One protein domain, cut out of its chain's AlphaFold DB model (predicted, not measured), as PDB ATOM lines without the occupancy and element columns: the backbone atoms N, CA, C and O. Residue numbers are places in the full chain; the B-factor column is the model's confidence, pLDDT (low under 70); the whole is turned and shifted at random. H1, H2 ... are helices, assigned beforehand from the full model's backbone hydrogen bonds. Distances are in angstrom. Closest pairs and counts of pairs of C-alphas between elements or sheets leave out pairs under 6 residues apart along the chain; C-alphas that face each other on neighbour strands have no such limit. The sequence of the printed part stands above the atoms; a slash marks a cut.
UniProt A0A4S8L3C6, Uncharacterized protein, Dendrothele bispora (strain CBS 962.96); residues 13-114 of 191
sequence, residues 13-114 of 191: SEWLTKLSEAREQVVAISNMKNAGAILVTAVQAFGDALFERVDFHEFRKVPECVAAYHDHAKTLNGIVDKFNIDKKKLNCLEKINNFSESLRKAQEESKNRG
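Overview. This is residues 13 to 114 of the 191 residues of an uncharacterized protein of Dendrothele bispora (strain CBS 962.96) (UniProt A0A4S8L3C6). Four long helices form an elongated up-and-down bundle: H1, H2 and H4 make a triangle, and H5 packs on H2 with its first part and runs past the others. Residues 108 to 114 of H5 stick out, and the short H3 sits in the link from H2 to H4. The printed part has 102 residues with five named helices, H1 to H5 in order, and no named strand; the class is all helix. It is compact, with a radius of gyration of the C-alphas of 14.5 A, and spans 52 by 27 by 18 A.

Arrangement. H1, residues 13 to 30, touches H2, residues 36 to 49, at a shallow tilt of 13 degrees, opposite ways, as a hairpin; their closest C-alphas, of Ala 22 and Phe 46, are 5.3 A apart. H3, residues 56 to 59, is close to but not clearly touching H4, residues 63 to 82, the C-alphas of Phe 59 and Cys 65 being closest at 6.7 A. H4 touches H1, closest at the C-alphas of Leu 16 and Cys 65, 7.0 A. H2 residues 43 to 47 touch H4 residues 73 to 80, closest at the C-alphas of Val 43 and Leu 76, 6.8 A. H5, residues 91 to 114, touches H2 with residues 91 to 96 alone, closest at the C-alphas of Cys 92 and Gly 47, 5.1 A. H1 and H5 are apart. Every O i to N i+4 pair is within hydrogen-bond range in H1, H2 and H4, and 19 of 20 in H5; H3 is too short for such a pair.

Along the chain. H1 begins at C-alpha 13, (111.351, 83.948, 141.988), and is 25.6 A long; H2 is 20.5 A, H4 28.5 A and H5 36.1 A. H5 ends at C-alpha 114, (90.171, 103.399, 146.977).

Size, cuts and confidence. The C-alphas of Asn 34 and Gly 114 are farthest apart, 52.0 A. The printed part has no cut and no long link. Residues 53 to 54 and 112 to 114 have pLDDT under 70.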
ATOM      1  N   SER A  13     109.962  84.281 141.656       83.94
ATOM      2  CA  SER A  13     111.351  83.948 141.988       83.94
ATOM      3  C   SER A  13     112.168  83.514 140.770       83.94
ATOM      4  O   SER A  13     113.273  84.001 140.571       83.94
ATOM      5  N   GLU A  14     111.620  82.646 139.915       86.06
ATOM      6  CA  GLU A  14     112.293  82.199 138.687       86.06
ATOM      7  C   GLU A  14     112.512  83.367 137.717       86.06
ATOM      8  O   GLU A  14     113.573  83.476 137.103       86.06
ATOM      9  N   TRP A  15     111.524  84.257 137.600       86.44
ATOM     10  CA  TRP A  15     111.628  85.453 136.770       86.44
ATOM     11  C   TRP A  15     112.696  86.423 137.296       86.44
ATOM     12  O   TRP A  15     113.536  86.880 136.523       86.44
ATOM     13  N   LEU A  16     112.718  86.690 138.608       86.06
ATOM     14  CA  LEU A  16     113.713  87.563 139.242       86.06
ATOM     15  C   LEU A  16     115.140  87.029 139.083       86.06
ATOM     16  O   LEU A  16     116.048  87.808 138.787       86.06
ATOM     17  N   THR A  17     115.338  85.717 139.239       88.44
ATOM     18  CA  THR A  17     116.648  85.082 139.040       88.44
ATOM     19  C   THR A  17     117.129  85.273 137.605       88.44
ATOM     20  O   THR A  17     118.187  85.861 137.399       88.44
ATOM     21  N   LYS A  18     116.316  84.897 136.606       86.88
ATOM     22  CA  LYS A  18     116.685  85.044 135.187       86.88
ATOM     23  C   LYS A  18     116.962  86.491 134.800       86.88
ATOM     24  O   LYS A  18     117.878  86.771 134.027       86.88
ATOM     25  N   LEU A  19     116.168  87.422 135.325       86.31
ATOM     26  CA  LEU A  19     116.344  88.839 135.041       86.31
ATOM     27  C   LEU A  19     117.632  89.392 135.660       86.31
ATOM     28  O   LEU A  19     118.317  90.202 135.033       86.31
ATOM     29  N   SER A  20     117.988  88.921 136.857       87.31
ATOM     30  CA  SER A  20     119.254  89.259 137.510       87.31
ATOM     31  C   SER A  20     120.446  88.717 136.719       87.31
ATOM     32  O   SER A  20     121.357  89.484 136.411       87.31
ATOM     33  N   GLU A  21     120.392  87.459 136.278       89.81
ATOM     34  CA  GLU A  21     121.432  86.855 135.435       89.81
ATOM     35  C   GLU A  21     121.613  87.629 134.119       89.81
ATOM     36  O   GLU A  21     122.734  87.962 133.727       89.81
ATOM     37  N   ALA A  22     120.512  87.984 133.448       88.50
ATOM     38  CA  ALA A  22     120.551  88.768 132.215       88.50
ATOM     39  C   ALA A  22     121.133  90.178 132.439       88.50
ATOM     40  O   ALA A  22     121.904  90.675 131.609       88.50
ATOM     41  N   ARG A  23     120.824  90.810 133.582       89.31
ATOM     42  CA  ARG A  23     121.432  92.086 133.989       89.31
ATOM     43  C   ARG A  23     122.940  91.942 134.178       89.31
ATOM     44  O   ARG A  23     123.699  92.782 133.698       89.31
ATOM     45  N   GLU A  24     123.386  90.923 134.902       91.56
ATOM     46  CA  GLU A  24     124.811  90.704 135.157       91.56
ATOM     47  C   GLU A  24     125.580  90.480 133.854       91.56
ATOM     48  O   GLU A  24     126.633  91.087 133.653       91.56
ATOM     49  N   GLN A  25     125.009  89.712 132.921       89.69
ATOM     50  CA  GLN A  25     125.598  89.503 131.600       89.69
ATOM     51  C   GLN A  25     125.736  90.808 130.809       89.69
ATOM     52  O   GLN A  25     126.821  91.098 130.299       89.69
ATOM     53  N   VAL A  26     124.682  91.632 130.721       89.56
ATOM     54  CA  VAL A  26     124.767  92.891 129.961       89.56
ATOM     55  C   VAL A  26     125.742  93.878 130.608       89.56
ATOM     56  O   VAL A  26     126.493  94.551 129.900       89.56
ATOM     57  N   VAL A  27     125.807  93.927 131.944       88.81
ATOM     58  CA  VAL A  27     126.765  94.770 132.671       88.81
ATOM     59  C   VAL A  27     128.197  94.290 132.433       88.81
ATOM     60  O   VAL A  27     129.061  95.113 132.122       88.81
ATOM     61  N   ALA A  28     128.454  92.983 132.507       90.62
ATOM     62  CA  ALA A  28     129.766  92.411 132.225       90.62
ATOM     63  C   ALA A  28     130.225  92.735 130.795       90.62
ATOM     64  O   ALA A  28     131.322  93.261 130.607       90.62
ATOM     65  N   ILE A  29     129.351  92.528 129.803       89.75
ATOM     66  CA  ILE A  29     129.627  92.835 128.392       89.75
ATOM     67  C   ILE A  29     129.868  94.334 128.193       89.75
ATOM     68  O   ILE A  29     130.767  94.719 127.448       89.75
ATOM     69  N   SER A  30     129.132  95.197 128.900       86.19
ATOM     70  CA  SER A  30     129.322  96.649 128.825       86.19
ATOM     71  C   SER A  30     130.706  97.107 129.306       86.19
ATOM     72  O   SER A  30     131.207  98.135 128.859       86.19
ATOM     73  N   ASN A  31     131.363  96.341 130.180       88.44
ATOM     74  CA  ASN A  31     132.706  96.653 130.669       88.44
ATOM     75  C   ASN A  31     133.825  96.100 129.766       88.44
ATOM     76  O   ASN A  31     134.999  96.401 129.990       88.44
ATOM     77  N   MET A  32     133.495  95.312 128.737       89.00
ATOM     78  CA  MET A  32     134.480  94.778 127.796       89.00
ATOM     79  C   MET A  32     134.917  95.844 126.780       89.00
ATOM     80  O   MET A  32     134.105  96.593 126.233       89.00
ATOM     81  N   LYS A  33     136.216  95.876 126.448       78.31
ATOM     82  CA  LYS A  33     136.711  96.678 125.317       78.31
ATOM     83  C   LYS A  33     136.166  96.110 123.999       78.31
ATOM     84  O   LYS A  33     136.232  94.907 123.777       78.31
ATOM     85  N   ASN A  34     135.677  96.987 123.119       75.50
ATOM     86  CA  ASN A  34     135.154  96.658 121.782       75.50
ATOM     87  C   ASN A  34     133.928  95.721 121.748       75.50
ATOM     88  O   ASN A  34     133.724  95.007 120.770       75.50
ATOM     89  N   ALA A  35     133.058  95.771 122.761       79.06
ATOM     90  CA  ALA A  35     131.834  94.965 122.794       79.06
ATOM     91  C   ALA A  35     130.805  95.299 121.692       79.06
ATOM     92  O   ALA A  35     129.913  94.495 121.458       79.06
ATOM     93  N   GLY A  36     130.919  96.455 121.021       80.25
ATOM     94  CA  GLY A  36     130.103  96.941 119.893       80.25
ATOM     95  C   GLY A  36     128.809  96.171 119.591       80.25
ATOM     96  O   GLY A  36     127.756  96.475 120.143       80.25
ATOM     97  N   ALA A  37     128.881  95.177 118.702       84.38
ATOM     98  CA  ALA A  37     127.721  94.383 118.286       84.38
ATOM     99  C   ALA A  37     127.201  93.423 119.376       84.38
ATOM    100  O   ALA A  37     125.991  93.273 119.532       84.38
ATOM    101  N   ILE A  38     128.103  92.819 120.154       88.50
ATOM    102  CA  ILE A  38     127.777  91.901 121.256       88.50
ATOM    103  C   ILE A  38     126.963  92.635 122.327       88.50
ATOM    104  O   ILE A  38     125.991  92.091 122.845       88.50
ATOM    105  N   LEU A  39     127.309  93.895 122.613       88.25
ATOM    106  CA  LEU A  39     126.568  94.719 123.561       88.25
ATOM    107  C   LEU A  39     125.134  94.981 123.090       88.25
ATOM    108  O   LEU A  39     124.212  94.875 123.890       88.25
ATOM    109  N   VAL A  40     124.924  95.275 121.803       88.44
ATOM    110  CA  VAL A  40     123.571  95.492 121.258       88.44
ATOM    111  C   VAL A  40     122.719  94.230 121.409       88.44
ATOM    112  O   VAL A  40     121.583  94.315 121.872       88.44
ATOM    113  N   THR A  41     123.272  93.057 121.087       89.56
ATOM    114  CA  THR A  41     122.578  91.774 121.270       89.56
ATOM    115  C   THR A  41     122.270  91.494 122.741       89.56
ATOM    116  O   THR A  41     121.156  91.085 123.058       89.56
ATOM    117  N   ALA A  42     123.211  91.762 123.648       89.69
ATOM    118  CA  ALA A  42     123.013  91.570 125.083       89.69
ATOM    119  C   ALA A  42     121.949  92.515 125.663       89.69
ATOM    120  O   ALA A  42     121.120  92.094 126.464       89.69
ATOM    121  N   VAL A  43     121.926  93.778 125.226       89.50
ATOM    122  CA  VAL A  43     120.900  94.755 125.615       89.50
ATOM    123  C   VAL A  43     119.521  94.336 125.107       89.50
ATOM    124  O   VAL A  43     118.542  94.438 125.846       89.50
ATOM    125  N   GLN A  44     119.431  93.826 123.876       89.56
ATOM    126  CA  GLN A  44     118.178  93.300 123.338       89.56
ATOM    127  C   GLN A  44     117.697  92.087 124.147       89.56
ATOM    128  O   GLN A  44     116.555  92.088 124.596       89.56
ATOM    129  N   ALA A  45     118.575  91.114 124.411       88.31
ATOM    130  CA  ALA A  45     118.249  89.930 125.205       88.31
ATOM    131  C   ALA A  45     117.822  90.280 126.641       88.31
ATOM    132  O   ALA A  45     116.840  89.736 127.143       88.31
ATOM    133  N   PHE A  46     118.500  91.238 127.282       89.06
ATOM    134  CA  PHE A  46     118.103  91.746 128.596       89.06
ATOM    135  C   PHE A  46     116.717  92.403 128.557       89.06
ATOM    136  O   PHE A  46     115.888  92.173 129.436       89.06
ATOM    137  N   GLY A  47     116.437  93.176 127.507       88.25
ATOM    138  CA  GLY A  47     115.121  93.762 127.292       88.25
ATOM    139  C   GLY A  47     114.028  92.724 127.044       88.25
ATOM    140  O   GLY A  47     112.918  92.897 127.531       88.25
ATOM    141  N   ASP A  48     114.320  91.637 126.333       86.00
ATOM    142  CA  ASP A  48     113.357  90.559 126.092       86.00
ATOM    143  C   ASP A  48     113.077  89.738 127.364       86.00
ATOM    144  O   ASP A  48     111.926  89.371 127.614       86.00
ATOM    145  N   ALA A  49     114.084  89.540 128.224       85.44
ATOM    146  CA  ALA A  49     113.931  88.871 129.519       85.44
ATOM    147  C   ALA A  49     112.944  89.594 130.457       85.44
ATOM    148  O   ALA A  49     112.244  88.943 131.233       85.44
ATOM    149  N   LEU A  50     112.805  90.924 130.341       82.62
ATOM    150  CA  LEU A  50     111.800  91.691 131.092       82.62
ATOM    151  C   LEU A  50     110.357  91.265 130.779       82.62
ATOM    152  O   LEU A  50     109.475  91.470 131.611       82.62
ATOM    153  N   PHE A  51     110.107  90.680 129.605       75.44
ATOM    154  CA  PHE A  51     108.764  90.306 129.143       75.44
ATOM    155  C   PHE A  51     108.533  88.801 129.069       75.44
ATOM    156  O   PHE A  51     107.411  88.372 128.788       75.44
ATOM    157  N   GLU A  52     109.563  87.984 129.290       73.56
ATOM    158  CA  GLU A  52     109.431  86.539 129.169       73.56
ATOM    159  C   GLU A  52     108.447  85.997 130.223       73.56
ATOM    160  O   GLU A  52     108.690  86.064 131.426       73.56
ATOM    161  N   ARG A  53     107.329  85.425 129.747       61.38
ATOM    162  CA  ARG A  53     106.325  84.692 130.549       61.38
ATOM    163  C   ARG A  53     105.640  85.510 131.651       61.38
ATOM    164  O   ARG A  53     105.166  84.946 132.637       61.38
ATOM    165  N   VAL A  54     105.539  86.824 131.477       65.12
ATOM    166  CA  VAL A  54     104.874  87.698 132.448       65.12
ATOM    167  C   VAL A  54     103.376  87.789 132.147       65.12
ATOM    168  O   VAL A  54     102.966  88.484 131.218       65.12
ATOM    169  N   ASP A  55     102.536  87.132 132.951       75.75
ATOM    170  CA  ASP A  55     101.118  87.503 133.009       75.75
ATOM    171  C   ASP A  55     101.004  88.861 133.716       75.75
ATOM    172  O   ASP A  55     101.277  88.981 134.912       75.75
ATOM    173  N   PHE A  56     100.631  89.911 132.977       76.69
ATOM    174  CA  PHE A  56     100.581  91.280 133.502       76.69
ATOM    175  C   PHE A  56      99.671  91.414 134.736       76.69
ATOM    176  O   PHE A  56      99.950  92.206 135.644       76.69
ATOM    177  N   HIS A  57      98.576  90.649 134.789       78.06
ATOM    178  CA  HIS A  57      97.611  90.721 135.880       78.06
ATOM    179  C   HIS A  57      98.137  90.110 137.175       78.06
ATOM    180  O   HIS A  57      97.774  90.602 138.248       78.06
ATOM    181  N   GLU A  58      98.962  89.073 137.093       81.06
ATOM    182  CA  GLU A  58      99.648  88.502 138.251       81.06
ATOM    183  C   GLU A  58     100.882  89.302 138.637       81.06
ATOM    184  O   GLU A  58     101.042  89.653 139.805       81.06
ATOM    185  N   PHE A  59     101.686  89.691 137.652       82.88
ATOM    186  CA  PHE A  59     102.900  90.471 137.848       82.88
ATOM    187  C   PHE A  59     102.654  91.749 138.650       82.88
ATOM    188  O   PHE A  59     103.327  92.012 139.644       82.88
ATOM    189  N   ARG A  60     101.635  92.532 138.269       82.62
ATOM    190  CA  ARG A  60     101.347  93.822 138.919       82.62
ATOM    191  C   ARG A  60     100.908  93.701 140.382       82.62
ATOM    192  O   ARG A  60     100.813  94.719 141.063       82.62
ATOM    193  N   LYS A  61     100.572  92.491 140.848       82.69
ATOM    194  CA  LYS A  61     100.211  92.216 142.246       82.69
ATOM    195  C   LYS A  61     101.434  91.935 143.120       82.69
ATOM    196  O   LYS A  61     101.270  91.886 144.334       82.69
ATOM    197  N   VAL A  62     102.614  91.748 142.526       83.62
ATOM    198  CA  VAL A  62     103.861  91.377 143.205       83.62
ATOM    199  C   VAL A  62     104.785  92.605 143.253       83.62
ATOM    200  O   VAL A  62     105.449  92.911 142.260       83.62
ATOM    201  N   PRO A  63     104.829  93.359 144.372       82.75
ATOM    202  CA  PRO A  63     105.519  94.652 144.431       82.75
ATOM    203  C   PRO A  63     107.024  94.556 144.168       82.75
ATOM    204  O   PRO A  63     107.583  95.430 143.513       82.75
ATOM    205  N   GLU A  64     107.663  93.481 144.635       86.06
ATOM    206  CA  GLU A  64     109.083  93.194 144.390       86.06
ATOM    207  C   GLU A  64     109.395  93.076 142.890       86.06
ATOM    208  O   GLU A  64     110.354  93.678 142.415       86.06
ATOM    209  N   CYS A  65     108.541  92.399 142.114       84.88
ATOM    210  CA  CYS A  65     108.722  92.244 140.672       84.88
ATOM    211  C   CYS A  65     108.516  93.570 139.936       84.88
ATOM    212  O   CYS A  65     109.268  93.885 139.018       84.88
ATOM    213  N   VAL A  66     107.534  94.374 140.358       85.50
ATOM    214  CA  VAL A  66     107.292  95.713 139.796       85.50
ATOM    215  C   VAL A  66     108.477  96.644 140.075       85.50
ATOM    216  O   VAL A  66     108.933  97.347 139.174       85.50
ATOM    217  N   ALA A  67     109.007  96.633 141.302       87.25
ATOM    218  CA  ALA A  67     110.180  97.423 141.670       87.25
ATOM    219  C   ALA A  67     111.422  96.988 140.879       87.25
ATOM    220  O   ALA A  67     112.096  97.836 140.292       87.25
ATOM    221  N   ALA A  68     111.673  95.676 140.796       87.19
ATOM    222  CA  ALA A  68     112.760  95.114 140.004       87.19
ATOM    223  C   ALA A  68     112.635  95.520 138.531       87.19
ATOM    224  O   ALA A  68     113.589  96.024 137.949       87.19
ATOM    225  N   TYR A  69     111.450  95.398 137.931       88.31
ATOM    226  CA  TYR A  69     111.217  95.820 136.551       88.31
ATOM    227  C   TYR A  69     111.610  97.280 136.305       88.31
ATOM    228  O   TYR A  69     112.304  97.568 135.329       88.31
ATOM    229  N   HIS A  70     111.220  98.201 137.190       87.81
ATOM    230  CA  HIS A  70     111.589  99.610 137.049       87.81
ATOM    231  C   HIS A  70     113.101  99.842 137.190       87.81
ATOM    232  O   HIS A  70     113.667 100.607 136.404       87.81
ATOM    233  N   ASP A  71     113.767  99.176 138.138       88.88
ATOM    234  CA  ASP A  71     115.225  99.260 138.302       88.88
ATOM    235  C   ASP A  71     115.974  98.725 137.069       88.88
ATOM    236  O   ASP A  71     116.872  99.374 136.516       88.88
ATOM    237  N   HIS A  72     115.542  97.572 136.566       87.00
ATOM    238  CA  HIS A  72     116.128  96.923 135.402       87.00
ATOM    239  C   HIS A  72     115.881  97.714 134.114       87.00
ATOM    240  O   HIS A  72     116.815  97.913 133.335       87.00
ATOM    241  N   ALA A  73     114.678  98.259 133.914       88.25
ATOM    242  CA  ALA A  73     114.374  99.146 132.794       88.25
ATOM    243  C   ALA A  73     115.216 100.434 132.835       88.25
ATOM    244  O   ALA A  73     115.686 100.909 131.797       88.25
ATOM    245  N   LYS A  74     115.459 100.994 134.029       90.12
ATOM    246  CA  LYS A  74     116.357 102.143 134.209       90.12
ATOM    247  C   LYS A  74     117.803 101.781 133.872       90.12
ATOM    248  O   LYS A  74     118.467 102.539 133.169       90.12
ATOM    249  N   THR A  75     118.270 100.619 134.327       89.25
ATOM    250  CA  THR A  75     119.608 100.097 134.009       89.25
ATOM    251  C   THR A  75     119.786  99.924 132.501       89.25
ATOM    252  O   THR A  75     120.781 100.390 131.948       89.25
ATOM    253  N   LEU A  76     118.805  99.321 131.820       89.56
ATOM    254  CA  LEU A  76     118.830  99.125 130.371       89.56
ATOM    255  C   LEU A  76     118.945 100.461 129.630       89.56
ATOM    256  O   LEU A  76     119.841 100.617 128.803       89.56
ATOM    257  N   ASN A  77     118.100 101.443 129.964       89.19
ATOM    258  CA  ASN A  77     118.175 102.780 129.362       89.19
ATOM    259  C   ASN A  77     119.531 103.451 129.623       89.19
ATOM    260  O   ASN A  77     120.132 103.990 128.700       89.19
ATOM    261  N   GLY A  78     120.066 103.335 130.843       90.31
ATOM    262  CA  GLY A  78     121.390 103.860 131.177       90.31
ATOM    263  C   GLY A  78     122.510 103.269 130.314       90.31
ATOM    264  O   GLY A  78     123.406 103.999 129.896       90.31
ATOM    265  N   ILE A  79     122.453 101.970 129.998       89.44
ATOM    266  CA  ILE A  79     123.410 101.323 129.085       89.44
ATOM    267  C   ILE A  79     123.209 101.834 127.652       89.44
ATOM    268  O   ILE A  79     124.178 102.201 126.992       89.44
ATOM    269  N   VAL A  80     121.965 101.907 127.177       90.12
ATOM    270  CA  VAL A  80     121.647 102.410 125.831       90.12
ATOM    271  C   VAL A  80     122.185 103.822 125.620       90.12
ATOM    272  O   VAL A  80     122.867 104.062 124.624       90.12
ATOM    273  N   ASP A  81     121.938 104.731 126.564       90.88
ATOM    274  CA  ASP A  81     122.404 106.114 126.469       90.88
ATOM    275  C   ASP A  81     123.935 106.205 126.640       90.88
ATOM    276  O   ASP A  81     124.595 106.891 125.861       90.88
ATOM    277  N   LYS A  82     124.540 105.457 127.581       90.06
ATOM    278  CA  LYS A  82     126.003 105.451 127.806       90.06
ATOM    279  C   LYS A  82     126.797 105.029 126.568       90.06
ATOM    280  O   LYS A  82     127.860 105.584 126.307       90.06
ATOM    281  N   PHE A  83     126.312 104.028 125.839       88.38
ATOM    282  CA  PHE A  83     126.989 103.494 124.653       88.38
ATOM    283  C   PHE A  83     126.449 104.074 123.343       88.38
ATOM    284  O   PHE A  83     126.848 103.618 122.271       88.38
ATOM    285  N   ASN A  84     125.562 105.074 123.423       89.00
ATOM    286  CA  ASN A  84     124.908 105.706 122.281       89.00
ATOM    287  C   ASN A  84     124.325 104.670 121.299       89.00
ATOM    288  O   ASN A  84     124.489 104.771 120.079       89.00
ATOM    289  N   ILE A  85     123.696 103.624 121.848       88.31
ATOM    290  CA  ILE A  85     123.102 102.543 121.063       88.31
ATOM    291  C   ILE A  85     121.884 103.100 120.333       88.31
ATOM    292  O   ILE A  85     121.000 103.711 120.933       88.31
ATOM    293  N   ASP A  86     121.826 102.863 119.023       87.19
ATOM    294  CA  ASP A  86     120.692 103.288 118.212       87.19
ATOM    295  C   ASP A  86     119.405 102.602 118.695       87.19
ATOM    296  O   ASP A  86     119.247 101.383 118.596       87.19
ATOM    297  N   LYS A  87     118.470 103.405 119.215       86.69
ATOM    298  CA  LYS A  87     117.210 102.926 119.801       86.69
ATOM    299  C   LYS A  87     116.335 102.188 118.781       86.69
ATOM    300  O   LYS A  87     115.570 101.317 119.178       86.69
ATOM    301  N   LYS A  88     116.480 102.456 117.474       86.50
ATOM    302  CA  LYS A  88     115.735 101.751 116.414       86.50
ATOM    303  C   LYS A  88     116.213 100.310 116.232       86.50
ATOM    304  O   LYS A  88     115.487  99.505 115.658       86.50
ATOM    305  N   LYS A  89     117.408  99.968 116.726       83.62
ATOM    306  CA  LYS A  89     117.912  98.585 116.758       83.62
ATOM    307  C   LYS A  89     117.373  97.777 117.942       83.62
ATOM    308  O   LYS A  89     117.601  96.573 117.982       83.62
ATOM    309  N   LEU A  90     116.682  98.418 118.887       85.50
ATOM    310  CA  LEU A  90     116.214  97.800 120.124       85.50
ATOM    311  C   LEU A  90     114.686  97.751 120.168       85.50
ATOM    312  O   LEU A  90     114.023  98.648 120.688       85.50
ATOM    313  N   ASN A  91     114.123  96.655 119.661       84.75
ATOM    314  CA  ASN A  91     112.675  96.432 119.653       84.75
ATOM    315  C   ASN A  91     112.091  96.297 121.076       84.75
ATOM    316  O   ASN A  91     110.900  96.507 121.302       84.75
ATOM    317  N   CYS A  92     112.925  95.958 122.064       84.25
ATOM    318  CA  CYS A  92     112.497  95.855 123.457       84.25
ATOM    319  C   CYS A  92     112.127  97.213 124.085       84.25
ATOM    320  O   CYS A  92     111.298  97.241 124.990       84.25
ATOM    321  N   LEU A  93     112.668  98.340 123.601       85.88
ATOM    322  CA  LEU A  93     112.426  99.659 124.205       85.88
ATOM    323  C   LEU A  93     110.966 100.110 124.090       85.88
ATOM    324  O   LEU A  93     110.405 100.633 125.053       85.88
ATOM    325  N   GLU A  94     110.328  99.864 122.944       85.69
ATOM    326  CA  GLU A  94     108.907 100.175 122.757       85.69
ATOM    327  C   GLU A  94     108.036  99.346 123.711       85.69
ATOM    328  O   GLU A  94     107.152  99.881 124.385       85.69
ATOM    329  N   LYS A  95     108.344  98.050 123.851       84.31
ATOM    330  CA  LYS A  95     107.664  97.165 124.806       84.31
ATOM    331  C   LYS A  95     107.835  97.645 126.250       84.31
ATOM    332  O   LYS A  95     106.861  97.631 127.002       84.31
ATOM    333  N   ILE A  96     109.028  98.116 126.628       85.81
ATOM    334  CA  ILE A  96     109.304  98.675 127.967       85.81
ATOM    335  C   ILE A  96     108.454  99.907 128.232       85.81
ATOM    336  O   ILE A  96     107.837 100.013 129.293       85.81
ATOM    337  N   ASN A  97     108.367 100.809 127.261       84.75
ATOM    338  CA  ASN A  97     107.554 102.005 127.401       84.75
ATOM    339  C   ASN A  97     106.061 101.661 127.552       84.75
ATOM    340  O   ASN A  97     105.413 102.107 128.498       84.75
ATOM    341  N   ASN A  98     105.533 100.789 126.687       86.19
ATOM    342  CA  ASN A  98     104.126 100.374 126.714       86.19
ATOM    343  C   ASN A  98     103.744  99.655 128.018       86.19
ATOM    344  O   ASN A  98     102.664  99.872 128.576       86.19
ATOM    345  N   PHE A  99     104.632  98.805 128.530       84.19
ATOM    346  CA  PHE A  99     104.405  98.086 129.779       84.19
ATOM    347  C   PHE A  99     104.511  99.009 131.000       84.19
ATOM    348  O   PHE A  99     103.672  98.927 131.896       84.19
ATOM    349  N   SER A 100     105.467  99.943 131.009       84.38
ATOM    350  CA  SER A 100     105.586 100.969 132.057       84.38
ATOM    351  C   SER A 100     104.339 101.852 132.135       84.38
ATOM    352  O   SER A 100     103.815 102.101 133.222       84.38
ATOM    353  N   GLU A 101     103.805 102.264 130.984       86.50
ATOM    354  CA  GLU A 101     102.545 103.011 130.901       86.50
ATOM    355  C   GLU A 101     101.352 102.188 131.403       86.50
ATOM    356  O   GLU A 101     100.506 102.697 132.145       86.50
ATOM    357  N   SER A 102     101.309 100.895 131.070       86.12
ATOM    358  CA  SER A 102     100.274  99.979 131.562       86.12
ATOM    359  C   SER A 102     100.338  99.810 133.084       86.12
ATOM    360  O   SER A 102      99.299  99.859 133.748       86.12
ATOM    361  N   LEU A 103     101.539  99.676 133.661       84.94
ATOM    362  CA  LEU A 103     101.743  99.644 135.114       84.94
ATOM    363  C   LEU A 103     101.271 100.943 135.773       84.94
ATOM    364  O   LEU A 103     100.518 100.895 136.749       84.94
ATOM    365  N   ARG A 104     101.650 102.101 135.216       86.81
ATOM    366  CA  ARG A 104     101.233 103.422 135.707       86.81
ATOM    367  C   ARG A 104      99.713 103.565 135.711       86.81
ATOM    368  O   ARG A 104      99.136 103.971 136.718       86.81
ATOM    369  N   LYS A 105      99.051 103.178 134.617       87.06
ATOM    370  CA  LYS A 105      97.588 103.209 134.505       87.06
ATOM    371  C   LYS A 105      96.922 102.295 135.536       87.06
ATOM    372  O   LYS A 105      96.011 102.732 136.232       87.06
ATOM    373  N   ALA A 106      97.426 101.072 135.702       82.81
ATOM    374  CA  ALA A 106      96.891 100.121 136.673       82.81
ATOM    375  C   ALA A 106      97.037 100.603 138.134       82.81
ATOM    376  O   ALA A 106      96.179 100.298 138.969       82.81
ATOM    377  N   GLN A 107      98.103 101.350 138.447       80.31
ATOM    378  CA  GLN A 107      98.307 102.007 139.747       80.31
ATOM    379  C   GLN A 107      97.339 103.185 139.957       80.31
ATOM    380  O   GLN A 107      96.790 103.361 141.043       80.31
ATOM    381  N   GLU A 108      97.072 103.975 138.918       82.44
ATOM    382  CA  GLU A 108      96.111 105.080 138.998       82.44
ATOM    383  C   GLU A 108      94.667 104.561 139.165       82.44
ATOM    384  O   GLU A 108      93.900 105.057 139.994       82.44
ATOM    385  N   GLU A 109      94.295 103.496 138.451       78.25
ATOM    386  CA  GLU A 109      92.984 102.845 138.577       78.25
ATOM    387  C   GLU A 109      92.749 102.247 139.976       78.25
ATOM    388  O   GLU A 109      91.639 102.337 140.515       78.25
ATOM    389  N   SER A 110      93.778 101.662 140.601       70.94
ATOM    390  CA  SER A 110      93.671 101.119 141.963       70.94
ATOM    391  C   SER A 110      93.489 102.231 143.004       70.94
ATOM    392  O   SER A 110      92.634 102.119 143.890       70.94
ATOM    393  N   LYS A 111      94.203 103.351 142.843       70.94
ATOM    394  CA  LYS A 111      94.093 104.543 143.694       70.94
ATOM    395  C   LYS A 111      92.715 105.200 143.600       70.94
ATOM    396  O   LYS A 111      92.161 105.619 144.617       70.94
ATOM    397  N   ASN A 112      92.127 105.243 142.405       67.12
ATOM    398  CA  ASN A 112      90.802 105.827 142.182       67.12
ATOM    399  C   ASN A 112      89.655 104.934 142.686       67.12
ATOM    400  O   ASN A 112      88.648 105.456 143.166       67.12
ATOM    401  N   ARG A 113      89.825 103.602 142.712       57.75
ATOM    402  CA  ARG A 113      88.895 102.687 143.407       57.75
ATOM    403  C   ARG A 113      88.902 102.863 144.927       57.75
ATOM    404  O   ARG A 113      87.838 102.805 145.537       57.75
ATOM    405  N   GLY A 114      90.059 103.130 145.535       54.66
ATOM    406  CA  GLY A 114      90.171 103.399 146.977       54.66
ATOM    407  C   GLY A 114      89.516 104.714 147.427       54.66
ATOM    408  O   GLY A 114      89.152 104.857 148.592       54.66
TER     409      GLY A 114